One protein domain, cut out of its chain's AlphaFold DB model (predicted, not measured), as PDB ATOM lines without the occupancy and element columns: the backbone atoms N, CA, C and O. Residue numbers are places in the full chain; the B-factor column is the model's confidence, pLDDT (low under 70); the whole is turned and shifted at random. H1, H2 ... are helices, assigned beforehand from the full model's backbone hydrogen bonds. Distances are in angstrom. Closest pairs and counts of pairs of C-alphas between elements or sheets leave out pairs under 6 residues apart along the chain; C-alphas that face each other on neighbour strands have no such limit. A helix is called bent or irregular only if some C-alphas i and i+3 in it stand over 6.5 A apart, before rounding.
ATOM      1  N   ARG A  71     166.485 -82.819  77.892       49.00
ATOM      2  CA  ARG A  71     165.096 -82.663  77.420       49.00
ATOM      3  C   ARG A  71     164.065 -82.887  78.527       49.00
ATOM      4  O   ARG A  71     163.117 -82.121  78.638       49.00
ATOM      5  N   ALA A  72     164.287 -83.869  79.403       48.06
ATOM      6  CA  ALA A  72     163.317 -84.246  80.431       48.06
ATOM      7  C   ALA A  72     163.164 -83.204  81.558       48.06
ATOM      8  O   ALA A  72     162.073 -83.054  82.105       48.06
ATOM      9  N   SER A  73     164.219 -82.456  81.905       50.16
ATOM     10  CA  SER A  73     164.149 -81.442  82.972       50.16
ATOM     11  C   SER A  73     163.367 -80.194  82.545       50.16
ATOM     12  O   SER A  73     162.539 -79.706  83.314       50.16
ATOM     13  N   ARG A  74     163.552 -79.731  81.299       53.38
ATOM     14  CA  ARG A  74     162.792 -78.610  80.721       53.38
ATOM     15  C   ARG A  74     161.307 -78.938  80.611       53.38
ATOM     16  O   ARG A  74     160.498 -78.161  81.102       53.38
ATOM     17  N   THR A  75     160.943 -80.097  80.062       52.00
ATOM     18  CA  THR A  75     159.529 -80.483  79.911       52.00
ATOM     19  C   THR A  75     158.827 -80.630  81.263       52.00
ATOM     20  O   THR A  75     157.678 -80.235  81.407       52.00
ATOM     21  N   ARG A  76     159.524 -81.121  82.297       54.59
ATOM     22  CA  ARG A  76     158.958 -81.252  83.650       54.59
ATOM     23  C   ARG A  76     158.719 -79.916  84.332       54.59
ATOM     24  O   ARG A  76     157.698 -79.770  84.987       54.59
ATOM     25  N   LEU A  77     159.632 -78.959  84.187       58.16
ATOM     26  CA  LEU A  77     159.435 -77.622  84.745       58.16
ATOM     27  C   LEU A  77     158.320 -76.895  83.984       58.16
ATOM     28  O   LEU A  77     157.476 -76.273  84.608       58.16
ATOM     29  N   ILE A  78     158.238 -77.084  82.664       62.34
ATOM     30  CA  ILE A  78     157.153 -76.551  81.829       62.34
ATOM     31  C   ILE A  78     155.786 -77.154  82.189       62.34
ATOM     32  O   ILE A  78     154.798 -76.453  82.059       62.34
ATOM     33  N   VAL A  79     155.702 -78.407  82.655       59.31
ATOM     34  CA  VAL A  79     154.417 -79.050  83.008       59.31
ATOM     35  C   VAL A  79     154.052 -78.874  84.486       59.31
ATOM     36  O   VAL A  79     152.913 -78.553  84.808       59.31
ATOM     37  N   ALA A  80     155.003 -79.055  85.403       59.56
ATOM     38  CA  ALA A  80     154.735 -78.991  86.841       59.56
ATOM     39  C   ALA A  80     154.585 -77.553  87.356       59.56
ATOM     40  O   ALA A  80     153.806 -77.319  88.277       59.56
ATOM     41  N   LEU A  81     155.304 -76.587  86.771       61.31
ATOM     42  CA  LEU A  81     155.223 -75.185  87.179       61.31
ATOM     43  C   LEU A  81     153.840 -74.566  86.919       61.31
ATOM     44  O   LEU A  81     153.320 -73.975  87.861       61.31
ATOM     45  N   PRO A  82     153.209 -74.690  85.730       62.97
ATOM     46  CA  PRO A  82     151.870 -74.148  85.524       62.97
ATOM     47  C   PRO A  82     150.825 -74.857  86.378       62.97
ATOM     48  O   PRO A  82     149.934 -74.185  86.865       62.97
ATOM     49  N   LEU A  83     150.947 -76.163  86.641       60.97
ATOM     50  CA  LEU A  83     150.049 -76.872  87.565       60.97
ATOM     51  C   LEU A  83     150.177 -76.357  89.007       60.97
ATOM     52  O   LEU A  83     149.170 -76.114  89.667       60.97
ATOM     53  N   ALA A  84     151.406 -76.134  89.480       59.34
ATOM     54  CA  ALA A  84     151.647 -75.535  90.790       59.34
ATOM     55  C   ALA A  84     151.143 -74.081  90.854       59.34
ATOM     56  O   ALA A  84     150.474 -73.710  91.815       59.34
ATOM     57  N   LEU A  85     151.406 -73.275  89.818       61.84
ATOM     58  CA  LEU A  85     150.903 -71.902  89.696       61.84
ATOM     59  C   LEU A  85     149.379 -71.858  89.633       61.84
ATOM     60  O   LEU A  85     148.788 -70.995  90.263       61.84
ATOM     61  N   LEU A  86     148.740 -72.785  88.920       66.75
ATOM     62  CA  LEU A  86     147.287 -72.866  88.818       66.75
ATOM     63  C   LEU A  86     146.663 -73.204  90.174       66.75
ATOM     64  O   LEU A  86     145.658 -72.605  90.534       66.75
ATOM     65  N   GLY A  87     147.303 -74.075  90.962       62.09
ATOM     66  CA  GLY A  87     146.932 -74.301  92.360       62.09
ATOM     67  C   GLY A  87     147.041 -73.031  93.209       62.09
ATOM     68  O   GLY A  87     146.108 -72.699  93.932       62.09
ATOM     69  N   VAL A  88     148.136 -72.274  93.079       59.00
ATOM     70  CA  VAL A  88     148.309 -70.987  93.783       59.00
ATOM     71  C   VAL A  88     147.256 -69.962  93.352       59.00
ATOM     72  O   VAL A  88     146.650 -69.322  94.203       59.00
ATOM     73  N   VAL A  89     147.003 -69.820  92.049       64.69
ATOM     74  CA  VAL A  89     146.007 -68.886  91.500       64.69
ATOM     75  C   VAL A  89     144.599 -69.267  91.946       64.69
ATOM     76  O   VAL A  89     143.856 -68.391  92.366       64.69
ATOM     77  N   ALA A  90     144.242 -70.553  91.928       64.88
ATOM     78  CA  ALA A  90     142.948 -71.021  92.418       64.88
ATOM     79  C   ALA A  90     142.754 -70.709  93.911       64.88
ATOM     80  O   ALA A  90     141.682 -70.259  94.307       64.88
ATOM     81  N   VAL A  91     143.802 -70.877  94.726       57.50
ATOM     82  CA  VAL A  91     143.782 -70.497  96.148       57.50
ATOM     83  C   VAL A  91     143.624 -68.984  96.317       57.50
ATOM     84  O   VAL A  91     142.835 -68.554  97.152       57.50
ATOM     85  N   LEU A  92     144.324 -68.170  95.520       60.81
ATOM     86  CA  LEU A  92     144.211 -66.707  95.569       60.81
ATOM     87  C   LEU A  92     142.824 -66.208  95.143       60.81
ATOM     88  O   LEU A  92     142.289 -65.316  95.791       60.81
ATOM     89  N   ILE A  93     142.235 -66.793  94.095       67.38
ATOM     90  CA  ILE A  93     140.863 -66.487  93.656       67.38
ATOM     91  C   ILE A  93     139.875 -66.853  94.767       67.38
ATOM     92  O   ILE A  93     139.071 -66.016  95.166       67.38
ATOM     93  N   GLY A  94     140.006 -68.054  95.343       63.41
ATOM     94  CA  GLY A  94     139.193 -68.475  96.482       63.41
ATOM     95  C   GLY A  94     139.302 -67.522  97.675       63.41
ATOM     96  O   GLY A  94     138.299 -67.253  98.323       63.41
ATOM     97  N   LEU A  95     140.485 -66.948  97.917       57.38
ATOM     98  CA  LEU A  95     140.715 -65.973  98.985       57.38
ATOM     99  C   LEU A  95     139.989 -64.640  98.783       57.38
ATOM    100  O   LEU A  95     139.598 -64.002  99.756       57.38
ATOM    101  N   ILE A  96     139.884 -64.196  97.530       68.75
ATOM    102  CA  ILE A  96     139.229 -62.935  97.164       68.75
ATOM    103  C   ILE A  96     137.714 -63.114  97.215       68.75
ATOM    104  O   ILE A  96     137.019 -62.276  97.785       68.75
ATOM    105  N   ASP A  97     137.219 -64.217  96.652       71.75
ATOM    106  CA  ASP A  97     135.785 -64.489  96.589       71.75
ATOM    107  C   ASP A  97     135.218 -64.864  97.966       71.75
ATOM    108  O   ASP A  97     134.066 -64.563  98.270       71.75
ATOM    109  N   HIS A  98     136.020 -65.537  98.798       68.38
ATOM    110  CA  HIS A  98     135.633 -66.024 100.119       68.38
ATOM    111  C   HIS A  98     136.745 -65.671 101.115       68.38
ATOM    112  O   HIS A  98     137.623 -66.503 101.371       68.38
ATOM    113  N   PRO A  99     136.751 -64.442 101.674       70.12
ATOM    114  CA  PRO A  99     137.764 -64.048 102.642       70.12
ATOM    115  C   PRO A  99     137.796 -65.080 103.777       70.12
ATOM    116  O   PRO A  99     136.746 -65.375 104.351       70.12
ATOM    117  N   PRO A 100     138.951 -65.694 104.077       68.44
ATOM    118  CA  PRO A 100     139.030 -66.764 105.062       68.44
ATOM    119  C   PRO A 100     138.722 -66.221 106.460       68.44
ATOM    120  O   PRO A 100     139.281 -65.203 106.872       68.44
ATOM    121  N   HIS A 101     137.856 -66.907 107.205       79.56
ATOM    122  CA  HIS A 101     137.541 -66.559 108.590       79.56
ATOM    123  C   HIS A 101     138.097 -67.639 109.526       79.56
ATOM    124  O   HIS A 101     137.978 -68.835 109.270       79.56
ATOM    125  N   GLY A 102     138.723 -67.225 110.632       78.62
ATOM    126  CA  GLY A 102     139.239 -68.153 111.643       78.62
ATOM    127  C   GLY A 102     140.270 -69.149 111.092       78.62
ATOM    128  O   GLY A 102     141.329 -68.755 110.604       78.62
ATOM    129  N   MET A 103     139.969 -70.447 111.191       68.75
ATOM    130  CA  MET A 103     140.887 -71.542 110.835       68.75
ATOM    131  C   MET A 103     141.212 -71.623 109.336       68.75
ATOM    132  O   MET A 103     142.263 -72.152 108.972       68.75
ATOM    133  N   ASP A 104     140.374 -71.054 108.467       65.12
ATOM    134  CA  ASP A 104     140.587 -71.072 107.013       65.12
ATOM    135  C   ASP A 104     141.872 -70.338 106.607       65.12
ATOM    136  O   ASP A 104     142.564 -70.742 105.671       65.12
ATOM    137  N   VAL A 105     142.255 -69.311 107.373       67.44
ATOM    138  CA  VAL A 105     143.494 -68.547 107.158       67.44
ATOM    139  C   VAL A 105     144.719 -69.454 107.310       67.44
ATOM    140  O   VAL A 105     145.671 -69.361 106.531       67.44
ATOM    141  N   LEU A 106     144.686 -70.371 108.282       65.56
ATOM    142  CA  LEU A 106     145.781 -71.304 108.543       65.56
ATOM    143  C   LEU A 106     145.910 -72.345 107.427       65.56
ATOM    144  O   LEU A 106     147.027 -72.648 107.005       65.56
ATOM    145  N   TYR A 107     144.789 -72.855 106.910       65.81
ATOM    146  CA  TYR A 107     144.797 -73.813 105.804       65.81
ATOM    147  C   TYR A 107     145.307 -73.194 104.503       65.81
ATOM    148  O   TYR A 107     146.141 -73.794 103.822       65.81
ATOM    149  N   VAL A 108     144.875 -71.973 104.183       65.75
ATOM    150  CA  VAL A 108     145.398 -71.227 103.030       65.75
ATOM    151  C   VAL A 108     146.899 -70.998 103.185       65.75
ATOM    152  O   VAL A 108     147.662 -71.271 102.254       65.75
ATOM    153  N   GLY A 109     147.338 -70.534 104.360       70.69
ATOM    154  CA  GLY A 109     148.754 -70.319 104.651       70.69
ATOM    155  C   GLY A 109     149.575 -71.596 104.467       70.69
ATOM    156  O   GLY A 109     150.619 -71.578 103.816       70.69
ATOM    157  N   PHE A 110     149.070 -72.730 104.955       67.56
ATOM    158  CA  PHE A 110     149.704 -74.034 104.780       67.56
ATOM    159  C   PHE A 110     149.854 -74.430 103.306       67.56
ATOM    160  O   PHE A 110     150.952 -74.788 102.872       67.56
ATOM    161  N   VAL A 111     148.778 -74.338 102.521       67.81
ATOM    162  CA  VAL A 111     148.800 -74.695 101.095       67.81
ATOM    163  C   VAL A 111     149.746 -73.778 100.319       67.81
ATOM    164  O   VAL A 111     150.524 -74.261  99.494       67.81
ATOM    165  N   ALA A 112     149.749 -72.477 100.618       67.88
ATOM    166  CA  ALA A 112     150.670 -71.524 100.009       67.88
ATOM    167  C   ALA A 112     152.135 -71.871 100.324       67.88
ATOM    168  O   ALA A 112     152.969 -71.908  99.419       67.88
ATOM    169  N   VAL A 113     152.450 -72.202 101.581       70.38
ATOM    170  CA  VAL A 113     153.802 -72.617 101.990       70.38
ATOM    171  C   VAL A 113     154.223 -73.912 101.295       70.38
ATOM    172  O   VAL A 113     155.354 -74.000 100.811       70.38
ATOM    173  N   LEU A 114     153.331 -74.901 101.174       69.50
ATOM    174  CA  LEU A 114     153.610 -76.132 100.431       69.50
ATOM    175  C   LEU A 114     153.866 -75.867  98.945       69.50
ATOM    176  O   LEU A 114     154.823 -76.405  98.383       69.50
ATOM    177  N   ALA A 115     153.044 -75.031  98.314       68.12
ATOM    178  CA  ALA A 115     153.190 -74.684  96.906       68.12
ATOM    179  C   ALA A 115     154.510 -73.942  96.650       68.12
ATOM    180  O   ALA A 115     155.266 -74.319  95.753       68.12
ATOM    181  N   VAL A 116     154.844 -72.951  97.483       71.25
ATOM    182  CA  VAL A 116     156.129 -72.241  97.418       71.25
ATOM    183  C   VAL A 116     157.288 -73.205  97.662       71.25
ATOM    184  O   VAL A 116     158.257 -73.193  96.906       71.25
ATOM    185  N   GLY A 117     157.184 -74.086  98.659       71.62
ATOM    186  CA  GLY A 117     158.193 -75.104  98.942       71.62
ATOM    187  C   GLY A 117     158.433 -76.031  97.751       71.62
ATOM    188  O   GLY A 117     159.583 -76.275  97.376       71.62
ATOM    189  N   LEU A 118     157.365 -76.482  97.090       71.69
ATOM    190  CA  LEU A 118     157.444 -77.298  95.881       71.69
ATOM    191  C   LEU A 118     158.096 -76.530  94.727       71.69
ATOM    192  O   LEU A 118     159.014 -77.054  94.094       71.69
ATOM    193  N   VAL A 119     157.677 -75.287  94.476       69.69
ATOM    194  CA  VAL A 119     158.272 -74.430  93.441       69.69
ATOM    195  C   VAL A 119     159.754 -74.213  93.719       69.69
ATOM    196  O   VAL A 119     160.560 -74.359  92.806       69.69
ATOM    197  N   VAL A 120     160.148 -73.958  94.967       71.06
ATOM    198  CA  VAL A 120     161.555 -73.827  95.362       71.06
ATOM    199  C   VAL A 120     162.316 -75.126  95.097       71.06
ATOM    200  O   VAL A 120     163.380 -75.094  94.484       71.06
ATOM    201  N   VAL A 121     161.785 -76.287  95.482       71.12
ATOM    202  CA  VAL A 121     162.431 -77.587  95.226       71.12
ATOM    203  C   VAL A 121     162.606 -77.844  93.724       71.12
ATOM    204  O   VAL A 121     163.679 -78.277  93.287       71.12
ATOM    205  N   LEU A 122     161.579 -77.544  92.924       70.00
ATOM    206  CA  LEU A 122     161.581 -77.728  91.473       70.00
ATOM    207  C   LEU A 122     162.498 -76.732  90.756       70.00
ATOM    208  O   LEU A 122     163.307 -77.147  89.928       70.00
ATOM    209  N   ALA A 123     162.417 -75.447  91.093       67.50
ATOM    210  CA  ALA A 123     163.235 -74.385  90.515       67.50
ATOM    211  C   ALA A 123     164.705 -74.550  90.887       67.50
ATOM    212  O   ALA A 123     165.600 -74.264  90.091       67.50
ATOM    213  N   LEU A 124     164.972 -75.052  92.093       66.94
ATOM    214  CA  LEU A 124     166.333 -75.309  92.493       66.94
ATOM    215  C   LEU A 124     166.892 -76.527  91.776       66.94
ATOM    216  O   LEU A 124     168.088 -76.521  91.554       66.94
ATOM    217  N   ARG A 125     166.132 -77.576  91.434       67.50
ATOM    218  CA  ARG A 125     166.629 -78.881  90.933       67.50
ATOM    219  C   ARG A 125     167.884 -78.768  90.035       67.50
ATOM    220  O   ARG A 125     167.886 -77.985  89.090       67.50
ATOM    221  N   PRO A 126     168.998 -79.458  90.367       61.28
ATOM    222  CA  PRO A 126     170.243 -79.284  89.623       61.28
ATOM    223  C   PRO A 126     169.991 -79.633  88.159       61.28
ATOM    224  O   PRO A 126     169.523 -80.731  87.867       61.28
ATOM    225  N   ALA A 127     170.268 -78.695  87.249       63.41
ATOM    226  CA  ALA A 127     170.268 -79.039  85.838       63.41
ATOM    227  C   ALA A 127     171.317 -80.136  85.657       63.41
ATOM    228  O   ALA A 127     172.468 -79.928  86.043       63.41
ATOM    229  N   SER A 128     170.905 -81.271  85.099       62.50
ATOM    230  CA  SER A 128     171.725 -82.464  84.866       62.50
ATOM    231  C   SER A 128     172.827 -82.259  83.816       62.50
ATOM    232  O   SER A 128     173.374 -83.222  83.294       62.50
ATOM    233  N   GLY A 129     173.103 -81.008  83.446       69.44
ATOM    234  CA  GLY A 129     174.179 -80.656  82.538       69.44
ATOM    235  C   GLY A 129     175.534 -80.627  83.246       69.44
ATOM    236  O   GLY A 129     175.580 -80.585  84.483       69.44
ATOM    237  N   PRO A 130     176.626 -80.610  82.464       72.56
ATOM    238  CA  PRO A 130     177.971 -80.441  82.995       72.56
ATOM    239  C   PRO A 130     178.034 -79.200  83.891       72.56
ATOM    240  O   PRO A 130     177.407 -78.170  83.615       72.56
ATOM    241  N   LEU A 131     178.748 -79.319  85.009       81.75
ATOM    242  CA  LEU A 131     178.902 -78.214  85.941       81.75
ATOM    243  C   LEU A 131     179.857 -77.193  85.319       81.75
ATOM    244  O   LEU A 131     180.950 -77.543  84.886       81.75
ATOM    245  N   SER A 132     179.427 -75.935  85.268       87.25
ATOM    246  CA  SER A 132     180.263 -74.798  84.874       87.25
ATOM    247  C   SER A 132     180.791 -74.115  86.139       87.25
ATOM    248  O   SER A 132     180.023 -73.959  87.096       87.25
ATOM    249  N   ARG A 133     182.071 -73.716  86.188       85.88
ATOM    250  CA  ARG A 133     182.666 -73.035  87.357       85.88
ATOM    251  C   ARG A 133     181.933 -71.725  87.639       85.88
ATOM    252  O   ARG A 133     181.527 -71.484  88.778       85.88
ATOM    253  N   SER A 134     181.688 -70.925  86.601       85.88
ATOM    254  CA  SER A 134     180.933 -69.668  86.712       85.88
ATOM    255  C   SER A 134     179.479 -69.900  87.161       85.88
ATOM    256  O   SER A 134     178.946 -69.196  88.027       85.88
ATOM    257  N   GLY A 135     178.844 -70.959  86.650       85.19
ATOM    258  CA  GLY A 135     177.505 -71.375  87.057       85.19
ATOM    259  C   GLY A 135     177.431 -71.881  88.502       85.19
ATOM    260  O   GLY A 135     176.418 -71.669  89.173       85.19
ATOM    261  N   GLN A 136     178.487 -72.529  88.998       85.62
ATOM    262  CA  GLN A 136     178.569 -73.094  90.345       85.62
ATOM    263  C   GLN A 136     178.504 -72.003  91.420       85.62
ATOM    264  O   GLN A 136     177.724 -72.134  92.369       85.62
ATOM    265  N   ASP A 137     179.272 -70.921  91.261       82.94
ATOM    266  CA  ASP A 137     179.281 -69.819  92.228       82.94
ATOM    267  C   ASP A 137     177.926 -69.098  92.247       82.94
ATOM    268  O   ASP A 137     177.316 -68.909  93.303       82.94
ATOM    269  N   ARG A 138     177.348 -68.832  91.065       83.19
ATOM    270  CA  ARG A 138     175.987 -68.284  90.955       83.19
ATOM    271  C   ARG A 138     174.950 -69.184  91.631       83.19
ATOM    272  O   ARG A 138     174.074 -68.683  92.337       83.19
ATOM    273  N   ARG A 139     175.042 -70.508  91.458       82.88
ATOM    274  CA  ARG A 139     174.158 -71.480  92.126       82.88
ATOM    275  C   ARG A 139     174.347 -71.480  93.638       82.88
ATOM    276  O   ARG A 139     173.357 -71.595  94.354       82.88
ATOM    277  N   LEU A 140     175.575 -71.357  94.139       83.94
ATOM    278  CA  LEU A 140     175.835 -71.280  95.575       83.94
ATOM    279  C   LEU A 140     175.252 -69.996  96.177       83.94
ATOM    280  O   LEU A 140     174.586 -70.069  97.215       83.94
ATOM    281  N   ARG A 141     175.432 -68.851  95.507       82.69
ATOM    282  CA  ARG A 141     174.828 -67.567  95.899       82.69
ATOM    283  C   ARG A 141     173.307 -67.650  95.897       82.69
ATOM    284  O   ARG A 141     172.688 -67.310  96.898       82.69
ATOM    285  N   LEU A 142     172.710 -68.194  94.834       80.50
ATOM    286  CA  LEU A 142     171.260 -68.366  94.733       80.50
ATOM    287  C   LEU A 142     170.723 -69.317  95.811       80.50
ATOM    288  O   LEU A 142     169.752 -68.986  96.476       80.50
ATOM    289  N   CYS A 143     171.368 -70.462  96.055       79.88
ATOM    290  CA  CYS A 143     170.967 -71.360  97.144       79.88
ATOM    291  C   CYS A 143     171.092 -70.698  98.521       79.88
ATOM    292  O   CYS A 143     170.262 -70.956  99.386       79.88
ATOM    293  N   THR A 144     172.110 -69.862  98.731       78.31
ATOM    294  CA  THR A 144     172.291 -69.130  99.992       78.31
ATOM    295  C   THR A 144     171.221 -68.052 100.160       78.31
ATOM    296  O   THR A 144     170.642 -67.953 101.235       78.31
ATOM    297  N   ALA A 145     170.894 -67.316  99.094       78.81
ATOM    298  CA  ALA A 145     169.818 -66.330  99.093       78.81
ATOM    299  C   ALA A 145     168.449 -66.980  99.343       78.81
ATOM    300  O   ALA A 145     167.698 -66.504 100.185       78.81
ATOM    301  N   VAL A 146     168.148 -68.104  98.682       77.25
ATOM    302  CA  VAL A 146     166.887 -68.837  98.881       77.25
ATOM    303  C   VAL A 146     166.793 -69.426 100.287       77.25
ATOM    304  O   VAL A 146     165.734 -69.352 100.897       77.25
ATOM    305  N   LEU A 147     167.888 -69.971 100.827       76.12
ATOM    306  CA  LEU A 147     167.928 -70.429 102.218       76.12
ATOM    307  C   LEU A 147     167.669 -69.263 103.184       76.12
ATOM    308  O   LEU A 147     166.845 -69.398 104.082       76.12
ATOM    309  N   GLY A 148     168.333 -68.120 102.981       74.75
ATOM    310  CA  GLY A 148     168.129 -66.921 103.794       74.75
ATOM    311  C   GLY A 148     166.693 -66.402 103.724       74.75
ATOM    312  O   GLY A 148     166.101 -66.125 104.761       74.75
ATOM    313  N   ALA A 149     166.108 -66.352 102.525       76.38
ATOM    314  CA  ALA A 149     164.715 -65.968 102.326       76.38
ATOM    315  C   ALA A 149     163.752 -66.946 103.012       76.38
ATOM    316  O   ALA A 149     162.863 -66.510 103.729       76.38
ATOM    317  N   ALA A 150     163.951 -68.260 102.864       74.38
ATOM    318  CA  ALA A 150     163.100 -69.265 103.501       74.38
ATOM    319  C   ALA A 150     163.139 -69.174 105.035       74.38
ATOM    320  O   ALA A 150     162.092 -69.222 105.677       74.38
ATOM    321  N   VAL A 151     164.332 -69.000 105.617       72.19
ATOM    322  CA  VAL A 151     164.494 -68.796 107.065       72.19
ATOM    323  C   VAL A 151     163.842 -67.483 107.501       72.19
ATOM    324  O   VAL A 151     163.066 -67.484 108.451       72.19
ATOM    325  N   GLY A 152     164.109 -66.382 106.793       72.56
ATOM    326  CA  GLY A 152     163.552 -65.065 107.106       72.56
ATOM    327  C   GLY A 152     162.025 -65.044 107.056       72.56
ATOM    328  O   GLY A 152     161.393 -64.572 107.997       72.56
ATOM    329  N   THR A 153     161.426 -65.624 106.013       74.81
ATOM    330  CA  THR A 153     159.970 -65.756 105.893       74.81
ATOM    331  C   THR A 153     159.394 -66.628 107.003       74.81
ATOM    332  O   THR A 153     158.380 -66.256 107.582       74.81
ATOM    333  N   GLY A 154     160.040 -67.750 107.339       71.12
ATOM    334  CA  GLY A 154     159.613 -68.605 108.449       71.12
ATOM    335  C   GLY A 154     159.562 -67.856 109.783       71.12
ATOM    336  O   GLY A 154     158.550 -67.898 110.473       71.12
ATOM    337  N   VAL A 155     160.623 -67.107 110.106       71.88
ATOM    338  CA  VAL A 155     160.696 -66.289 111.330       71.88
ATOM    339  C   VAL A 155     159.657 -65.168 111.317       71.88
ATOM    340  O   VAL A 155     158.973 -64.960 112.315       71.88
ATOM    341  N   ALA A 156     159.508 -64.454 110.198       70.44
ATOM    342  CA  ALA A 156     158.531 -63.375 110.079       70.44
ATOM    343  C   ALA A 156     157.095 -63.882 110.265       70.44
ATOM    344  O   ALA A 156     156.291 -63.225 110.922       70.44
ATOM    345  N   LEU A 157     156.790 -65.065 109.725       72.19
ATOM    346  CA  LEU A 157     155.488 -65.698 109.884       72.19
ATOM    347  C   LEU A 157     155.230 -66.090 111.346       72.19
ATOM    348  O   LEU A 157     154.137 -65.851 111.850       72.19
ATOM    349  N   GLU A 158     156.233 -66.636 112.041       68.75
ATOM    350  CA  GLU A 158     156.129 -66.995 113.465       68.75
ATOM    351  C   GLU A 158     155.836 -65.761 114.317       68.75
ATOM    352  O   GLU A 158     154.897 -65.758 115.109       68.75
ATOM    353  N   VAL A 159     156.588 -64.679 114.097       68.19
ATOM    354  CA  VAL A 159     156.386 -63.407 114.800       68.19
ATOM    355  C   VAL A 159     155.002 -62.833 114.506       68.19
ATOM    356  O   VAL A 159     154.328 -62.376 115.426       68.19
ATOM    357  N   ALA A 160     154.549 -62.875 113.251       68.75
ATOM    358  CA  ALA A 160     153.222 -62.391 112.885       68.75
ATOM    359  C   ALA A 160     152.114 -63.172 113.605       68.75
ATOM    360  O   ALA A 160     151.200 -62.557 114.150       68.75
ATOM    361  N   VAL A 161     152.203 -64.504 113.664       68.50
ATOM    362  CA  VAL A 161     151.216 -65.335 114.375       68.50
ATOM    363  C   VAL A 161     151.264 -65.089 115.880       68.50
ATOM    364  O   VAL A 161     150.212 -64.910 116.494       68.50
ATOM    365  N   LEU A 162     152.460 -64.976 116.460       67.31
ATOM    366  CA  LEU A 162     152.628 -64.674 117.880       67.31
ATOM    367  C   LEU A 162     151.982 -63.337 118.257       67.31
ATOM    368  O   LEU A 162     151.276 -63.256 119.257       67.31
ATOM    369  N   VAL A 163     152.184 -62.302 117.438       70.69
ATOM    370  CA  VAL A 163     151.641 -60.956 117.677       70.69
ATOM    371  C   VAL A 163     150.133 -60.885 117.433       70.69
ATOM    372  O   VAL A 163     149.431 -60.210 118.179       70.69
ATOM    373  N   THR A 164     149.624 -61.546 116.391       70.44
ATOM    374  CA  THR A 164     148.212 -61.411 115.982       70.44
ATOM    375  C   THR A 164     147.271 -62.362 116.713       70.44
ATOM    376  O   THR A 164     146.135 -61.990 116.994       70.44
ATOM    377  N   VAL A 165     147.729 -63.575 117.027       73.69
ATOM    378  CA  VAL A 165     146.904 -64.647 117.607       73.69
ATOM    379  C   VAL A 165     147.269 -64.914 119.073       73.69
ATOM    380  O   VAL A 165     146.489 -65.532 119.792       73.69
ATOM    381  N   GLY A 166     148.429 -64.444 119.552       73.25
ATOM    382  CA  GLY A 166     148.899 -64.716 120.918       73.25
ATOM    383  C   GLY A 166     149.367 -66.162 121.131       73.25
ATOM    384  O   GLY A 166     149.426 -66.628 122.267       73.25
ATOM    385  N   GLY A 167     149.678 -66.886 120.051       70.62
ATOM    386  CA  GLY A 167     150.089 -68.292 120.069       70.62
ATOM    387  C   GLY A 167     151.249 -68.578 119.114       70.62
ATOM    388  O   GLY A 167     151.648 -67.720 118.334       70.62
ATOM    389  N   ALA A 168     151.807 -69.785 119.176       65.38
ATOM    390  CA  ALA A 168     152.845 -70.225 118.239       65.38
ATOM    391  C   ALA A 168     152.240 -70.631 116.883       65.38
ATOM    392  O   ALA A 168     151.058 -70.984 116.808       65.38
ATOM    393  N   LEU A 169     153.049 -70.632 115.818       62.12
ATOM    394  CA  LEU A 169     152.625 -71.201 114.539       62.12
ATOM    395  C   LEU A 169     152.194 -72.658 114.736       62.12
ATOM    396  O   LEU A 169     152.911 -73.440 115.372       62.12
ATOM    397  N   PRO A 170     151.072 -73.080 114.129       68.94
ATOM    398  CA  PRO A 170     150.755 -74.491 114.050       68.94
ATOM    399  C   PRO A 170     151.931 -75.221 113.402       68.94
ATOM    400  O   PRO A 170     152.463 -74.787 112.375       68.94
ATOM    401  N   TRP A 171     152.315 -76.367 113.965       62.69
ATOM    402  CA  TRP A 171     153.396 -77.208 113.438       62.69
ATOM    403  C   TRP A 171     153.194 -77.555 111.951       62.69
ATOM    404  O   TRP A 171     154.163 -77.795 111.234       62.69
ATOM    405  N   VAL A 172     151.940 -77.518 111.483       58.62
ATOM    406  CA  VAL A 172     151.510 -77.663 110.088       58.62
ATOM    407  C   VAL A 172     152.265 -76.700 109.164       58.62
ATOM    408  O   VAL A 172     152.606 -77.066 108.046       58.62
ATOM    409  N   VAL A 173     152.604 -75.498 109.635       65.81
ATOM    410  CA  VAL A 173     153.373 -74.497 108.886       65.81
ATOM    411  C   VAL A 173     154.870 -74.562 109.198       65.81
ATOM    412  O   VAL A 173     155.701 -74.403 108.303       65.81
ATOM    413  N   LEU A 174     155.235 -74.874 110.443       65.88
ATOM    414  CA  LEU A 174     156.635 -75.019 110.846       65.88
ATOM    415  C   LEU A 174     157.332 -76.175 110.104       65.88
ATOM    416  O   LEU A 174     158.448 -76.023 109.610       65.88
ATOM    417  N   ALA A 175     156.670 -77.328 109.981       68.75
ATOM    418  CA  ALA A 175     157.211 -78.525 109.339       68.75
ATOM    419  C   ALA A 175     157.633 -78.311 107.869       68.75
ATOM    420  O   ALA A 175     158.770 -78.657 107.528       68.75
ATOM    421  N   PRO A 176     156.806 -77.733 106.977       66.94
ATOM    422  CA  PRO A 176     157.216 -77.478 105.601       66.94
ATOM    423  C   PRO A 176     158.302 -76.402 105.498       66.94
ATOM    424  O   PRO A 176     159.202 -76.551 104.671       66.94
ATOM    425  N   VAL A 177     158.298 -75.377 106.360       71.44
ATOM    426  CA  VAL A 177     159.404 -74.404 106.430       71.44
ATOM    427  C   VAL A 177     160.713 -75.116 106.779       71.44
ATOM    428  O   VAL A 177     161.703 -74.974 106.059       71.44
ATOM    429  N   LEU A 178     160.713 -75.951 107.822       72.75
ATOM    430  CA  LEU A 178     161.881 -76.743 108.214       72.75
ATOM    431  C   LEU A 178     162.328 -77.705 107.107       72.75
ATOM    432  O   LEU A 178     163.529 -77.869 106.891       72.75
ATOM    433  N   LEU A 179     161.394 -78.299 106.362       75.19
ATOM    434  CA  LEU A 179     161.708 -79.151 105.215       75.19
ATOM    435  C   LEU A 179     162.409 -78.356 104.106       75.19
ATOM    436  O   LEU A 179     163.446 -78.794 103.603       75.19
ATOM    437  N   VAL A 180     161.897 -77.173 103.751       75.06
ATOM    438  CA  VAL A 180     162.526 -76.286 102.757       75.06
ATOM    439  C   VAL A 180     163.925 -75.874 103.216       75.06
ATOM    440  O   VAL A 180     164.879 -75.968 102.436       75.06
ATOM    441  N   VAL A 181     164.082 -75.491 104.484       76.06
ATOM    442  CA  VAL A 181     165.379 -75.151 105.093       76.06
ATOM    443  C   VAL A 181     166.338 -76.345 105.048       76.06
ATOM    444  O   VAL A 181     167.476 -76.209 104.603       76.06
ATOM    445  N   GLY A 182     165.885 -77.541 105.424       72.38
ATOM    446  CA  GLY A 182     166.695 -78.759 105.403       72.38
ATOM    447  C   GLY A 182     167.169 -79.123 103.994       72.38
ATOM    448  O   GLY A 182     168.363 -79.354 103.772       72.38
ATOM    449  N   VAL A 183     166.265 -79.108 103.012       77.06
ATOM    450  CA  VAL A 183     166.592 -79.401 101.606       77.06
ATOM    451  C   VAL A 183     167.577 -78.374 101.045       77.06
ATOM    452  O   VAL A 183     168.577 -78.744 100.417       77.06
ATOM    453  N   THR A 184     167.341 -77.084 101.287       75.31
ATOM    454  CA  THR A 184     168.227 -76.006 100.819       75.31
ATOM    455  C   THR A 184     169.595 -76.046 101.507       75.31
ATOM    456  O   THR A 184     170.612 -75.861 100.833       75.31
ATOM    457  N   ALA A 185     169.665 -76.395 102.794       74.81
ATOM    458  CA  ALA A 185     170.916 -76.569 103.531       74.81
ATOM    459  C   ALA A 185     171.747 -77.761 103.020       74.81
ATOM    460  O   ALA A 185     172.936 -77.601 102.719       74.81
ATOM    461  N   VAL A 186     171.135 -78.941 102.844       77.56
ATOM    462  CA  VAL A 186     171.804 -80.124 102.259       77.56
ATOM    463  C   VAL A 186     172.352 -79.794 100.876       77.56
ATOM    464  O   VAL A 186     173.485 -80.143 100.531       77.56
ATOM    465  N   ARG A 187     171.571 -79.067 100.082       79.12
ATOM    466  CA  ARG A 187     171.973 -78.638  98.750       79.12
ATOM    467  C   ARG A 187     173.129 -77.643  98.774       79.12
ATOM    468  O   ARG A 187     174.094 -77.823  98.032       79.12
ATOM    469  N   ARG A 188     173.063 -76.624  99.635       84.06
ATOM    470  CA  ARG A 188     174.156 -75.667  99.847       84.06
ATOM    471  C   ARG A 188     175.438 -76.407 100.210       84.06
ATOM    472  O   ARG A 188     176.476 -76.118  99.625       84.06
ATOM    473  N   ARG A 189     175.362 -77.409 101.094       80.31
ATOM    474  CA  ARG A 189     176.507 -78.251 101.473       80.31
ATOM    475  C   ARG A 189     177.104 -78.992 100.274       80.31
ATOM    476  O   ARG A 189     178.322 -79.001 100.129       80.31
ATOM    477  N   ARG A 190     176.277 -79.575  99.396       82.56
ATOM    478  CA  ARG A 190     176.747 -80.247  98.166       82.56
ATOM    479  C   ARG A 190     177.429 -79.276  97.197       82.56
ATOM    480  O   ARG A 190     178.527 -79.561  96.731       82.56
ATOM    481  N   ASN A 191     176.828 -78.111  96.951       82.31
ATOM    482  CA  ASN A 191     177.421 -77.089  96.081       82.31
ATOM    483  C   ASN A 191     178.740 -76.559  96.656       82.31
ATOM    484  O   ASN A 191     179.725 -76.443  95.930       82.31
ATOM    485  N   ALA A 192     178.769 -76.299  97.967       85.88
ATOM    486  CA  ALA A 192     179.962 -75.856  98.677       85.88
ATOM    487  C   ALA A 192     181.079 -76.905  98.632       85.88
ATOM    488  O   ALA A 192     182.238 -76.531  98.512       85.88
ATOM    489  N   LYS A 193     180.754 -78.207  98.679       88.19
ATOM    490  CA  LYS A 193     181.742 -79.283  98.514       88.19
ATOM    491  C   LYS A 193     182.460 -79.162  97.171       88.19
ATOM    492  O   LYS A 193     183.679 -79.094  97.150       88.19
ATOM    493  N   ALA A 194     181.718 -79.050  96.073       87.62
ATOM    494  CA  ALA A 194     182.315 -78.908  94.747       87.62
ATOM    495  C   ALA A 194     183.088 -77.583  94.573       87.62
ATOM    496  O   ALA A 194     184.157 -77.595  93.975       87.62
ATOM    497  N   VAL A 195     182.631 -76.471  95.167       89.75
ATOM    498  CA  VAL A 195     183.416 -75.217  95.196       89.75
ATOM    499  C   VAL A 195     184.723 -75.392  95.976       89.75
ATOM    500  O   VAL A 195     185.765 -74.950  95.512       89.75
ATOM    501  N   ARG A 196     184.700 -76.080  97.125       91.56
ATOM    502  CA  ARG A 196     185.917 -76.385  97.898       91.56
ATOM    503  C   ARG A 196     186.886 -77.279  97.129       91.56
ATOM    504  O   ARG A 196     188.086 -77.077  97.240       91.56
ATOM    505  N   LEU A 197     186.375 -78.245  96.361       92.69
ATOM    506  CA  LEU A 197     187.205 -79.089  95.498       92.69
ATOM    507  C   LEU A 197     187.847 -78.279  94.365       92.69
ATOM    508  O   LEU A 197     189.016 -78.481  94.076       92.69
ATOM    509  N   LEU A 198     187.119 -77.335  93.763       91.75
ATOM    510  CA  LEU A 198     187.680 -76.425  92.755       91.75
ATOM    511  C   LEU A 198     188.695 -75.437  93.343       91.75
ATOM    512  O   LEU A 198     189.656 -75.079  92.676       91.75
ATOM    513  N   ALA A 199     188.493 -75.008  94.590       91.81
ATOM    514  CA  ALA A 199     189.396 -74.112  95.305       91.81
ATOM    515  C   ALA A 199     190.626 -74.827  95.901       91.81
ATOM    516  O   ALA A 199     191.393 -74.200  96.625       91.81
ATOM    517  N   ALA A 200     190.814 -76.124  95.630       91.12
ATOM    518  CA  ALA A 200     191.891 -76.921  96.214       91.12
ATOM    519  C   ALA A 200     193.298 -76.549  95.705       91.12
ATOM    520  O   ALA A 200     194.278 -76.986  96.302       91.12
TER     521      ALA A 200
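AT A GLANCE: This is residues 71 to 200 of the 306 residues of an uncharacterized protein of Amycolatopsis sp. KNN50.9b (UniProt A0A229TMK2). Two helical hairpins, H1 with H2 and H3 with H4, are stacked into a long, flat slab of four helices lying roughly along one axis. H2, H3 and H4 make a loose three-helix bundle, and H1 packs on H2, on the side away from H3 and H4; the links from H1 to H2 and from H3 to H4 are at one end of the slab, and the link from H2 to H3 is at the other. The printed part has 130 residues with four named helices, H1, H2, H3 and H4 in that order, and no named strand, and its class is all helix. The whole is loose, with a radius of gyration of the C-alphas of 17.5 A, and the C-alphas span 55 by 33 by 18 A along their three main axes.

IN THESE COORDINATES: H1 runs from residue 71 to residue 97 and measures 39.5 A from first to last C-alpha; it begins with C-alpha 71 at (165.096, -82.663, 77.420). H1 is neither bent nor irregular, but only just: C-alphas 79 and 82 are 6.1 A apart. A short link of 6 residues leads to H2, residues 104 to 124, which is 29.9 A long and begins with C-alpha 104 at (140.587, -71.072, 107.013). After another short link, of 8 residues, comes H3, residues 133 to 165, the longest helix with 33 residues and 47.6 A. A tight link of 5 residues then leads to H4, residues 171 to 198, which is 40.0 A long and ends with C-alpha 198 at (187.680, -76.425, 92.755).

HOW THE PARTS SIT: H2, H3 and H4 form a bundle that is up and down, each helix running against the one before it in the chain. H3 and H4 are a helical hairpin: they touch with 23 pairs of C-alphas within 8 A, at a shallow tilt of 21 degrees and opposite ways. Their closest C-alphas are those of Leu 147 and Thr 184, 5.8 A apart. H2 and H4 touch and run the same way at a shallow tilt of 15 degrees, and H4 touches H2 with residues 172 to 183 alone. The closest C-alphas of this pair are those of Phe 110 and Val 173, 5.5 A apart. H2 and H3 are close but not clearly touching; their closest C-alphas, those of Leu 124 and Cys 143, are 7.7 A apart. These two helices run opposite ways at a shallow tilt of 7 degrees. H1 and H2 are the other helical hairpin: they touch, opposite ways at a shallow tilt of 17 degrees, with the C-alphas of Ala 84 and Ala 115 closest at 6.4 A. H1 is apart from H3 and from H4. The helix packing is mostly aligned. In H2 and H3 every O i to N i+4 pair is within hydrogen-bond range, while in H1 it is 21 of 23 and in H4 23 of 24.

THE WHOLE: The two C-alphas farthest apart are those of Asp 97 and Ala 200, at 57.5 A, and the first and last printed C-alphas, of Arg 71 and Ala 200, are 33.2 A apart. The outline is flat. The printed part has no cut, and it has no long link. The mean pLDDT of the printed part is 71.3, and 61 residues are under 70, among them residues 71 to 96, 123 to 129, 158 to 162 and 168 to 176. The mean pLDDT is 60 for H1, 69 for H2, 76 for H3 and 78 for H4.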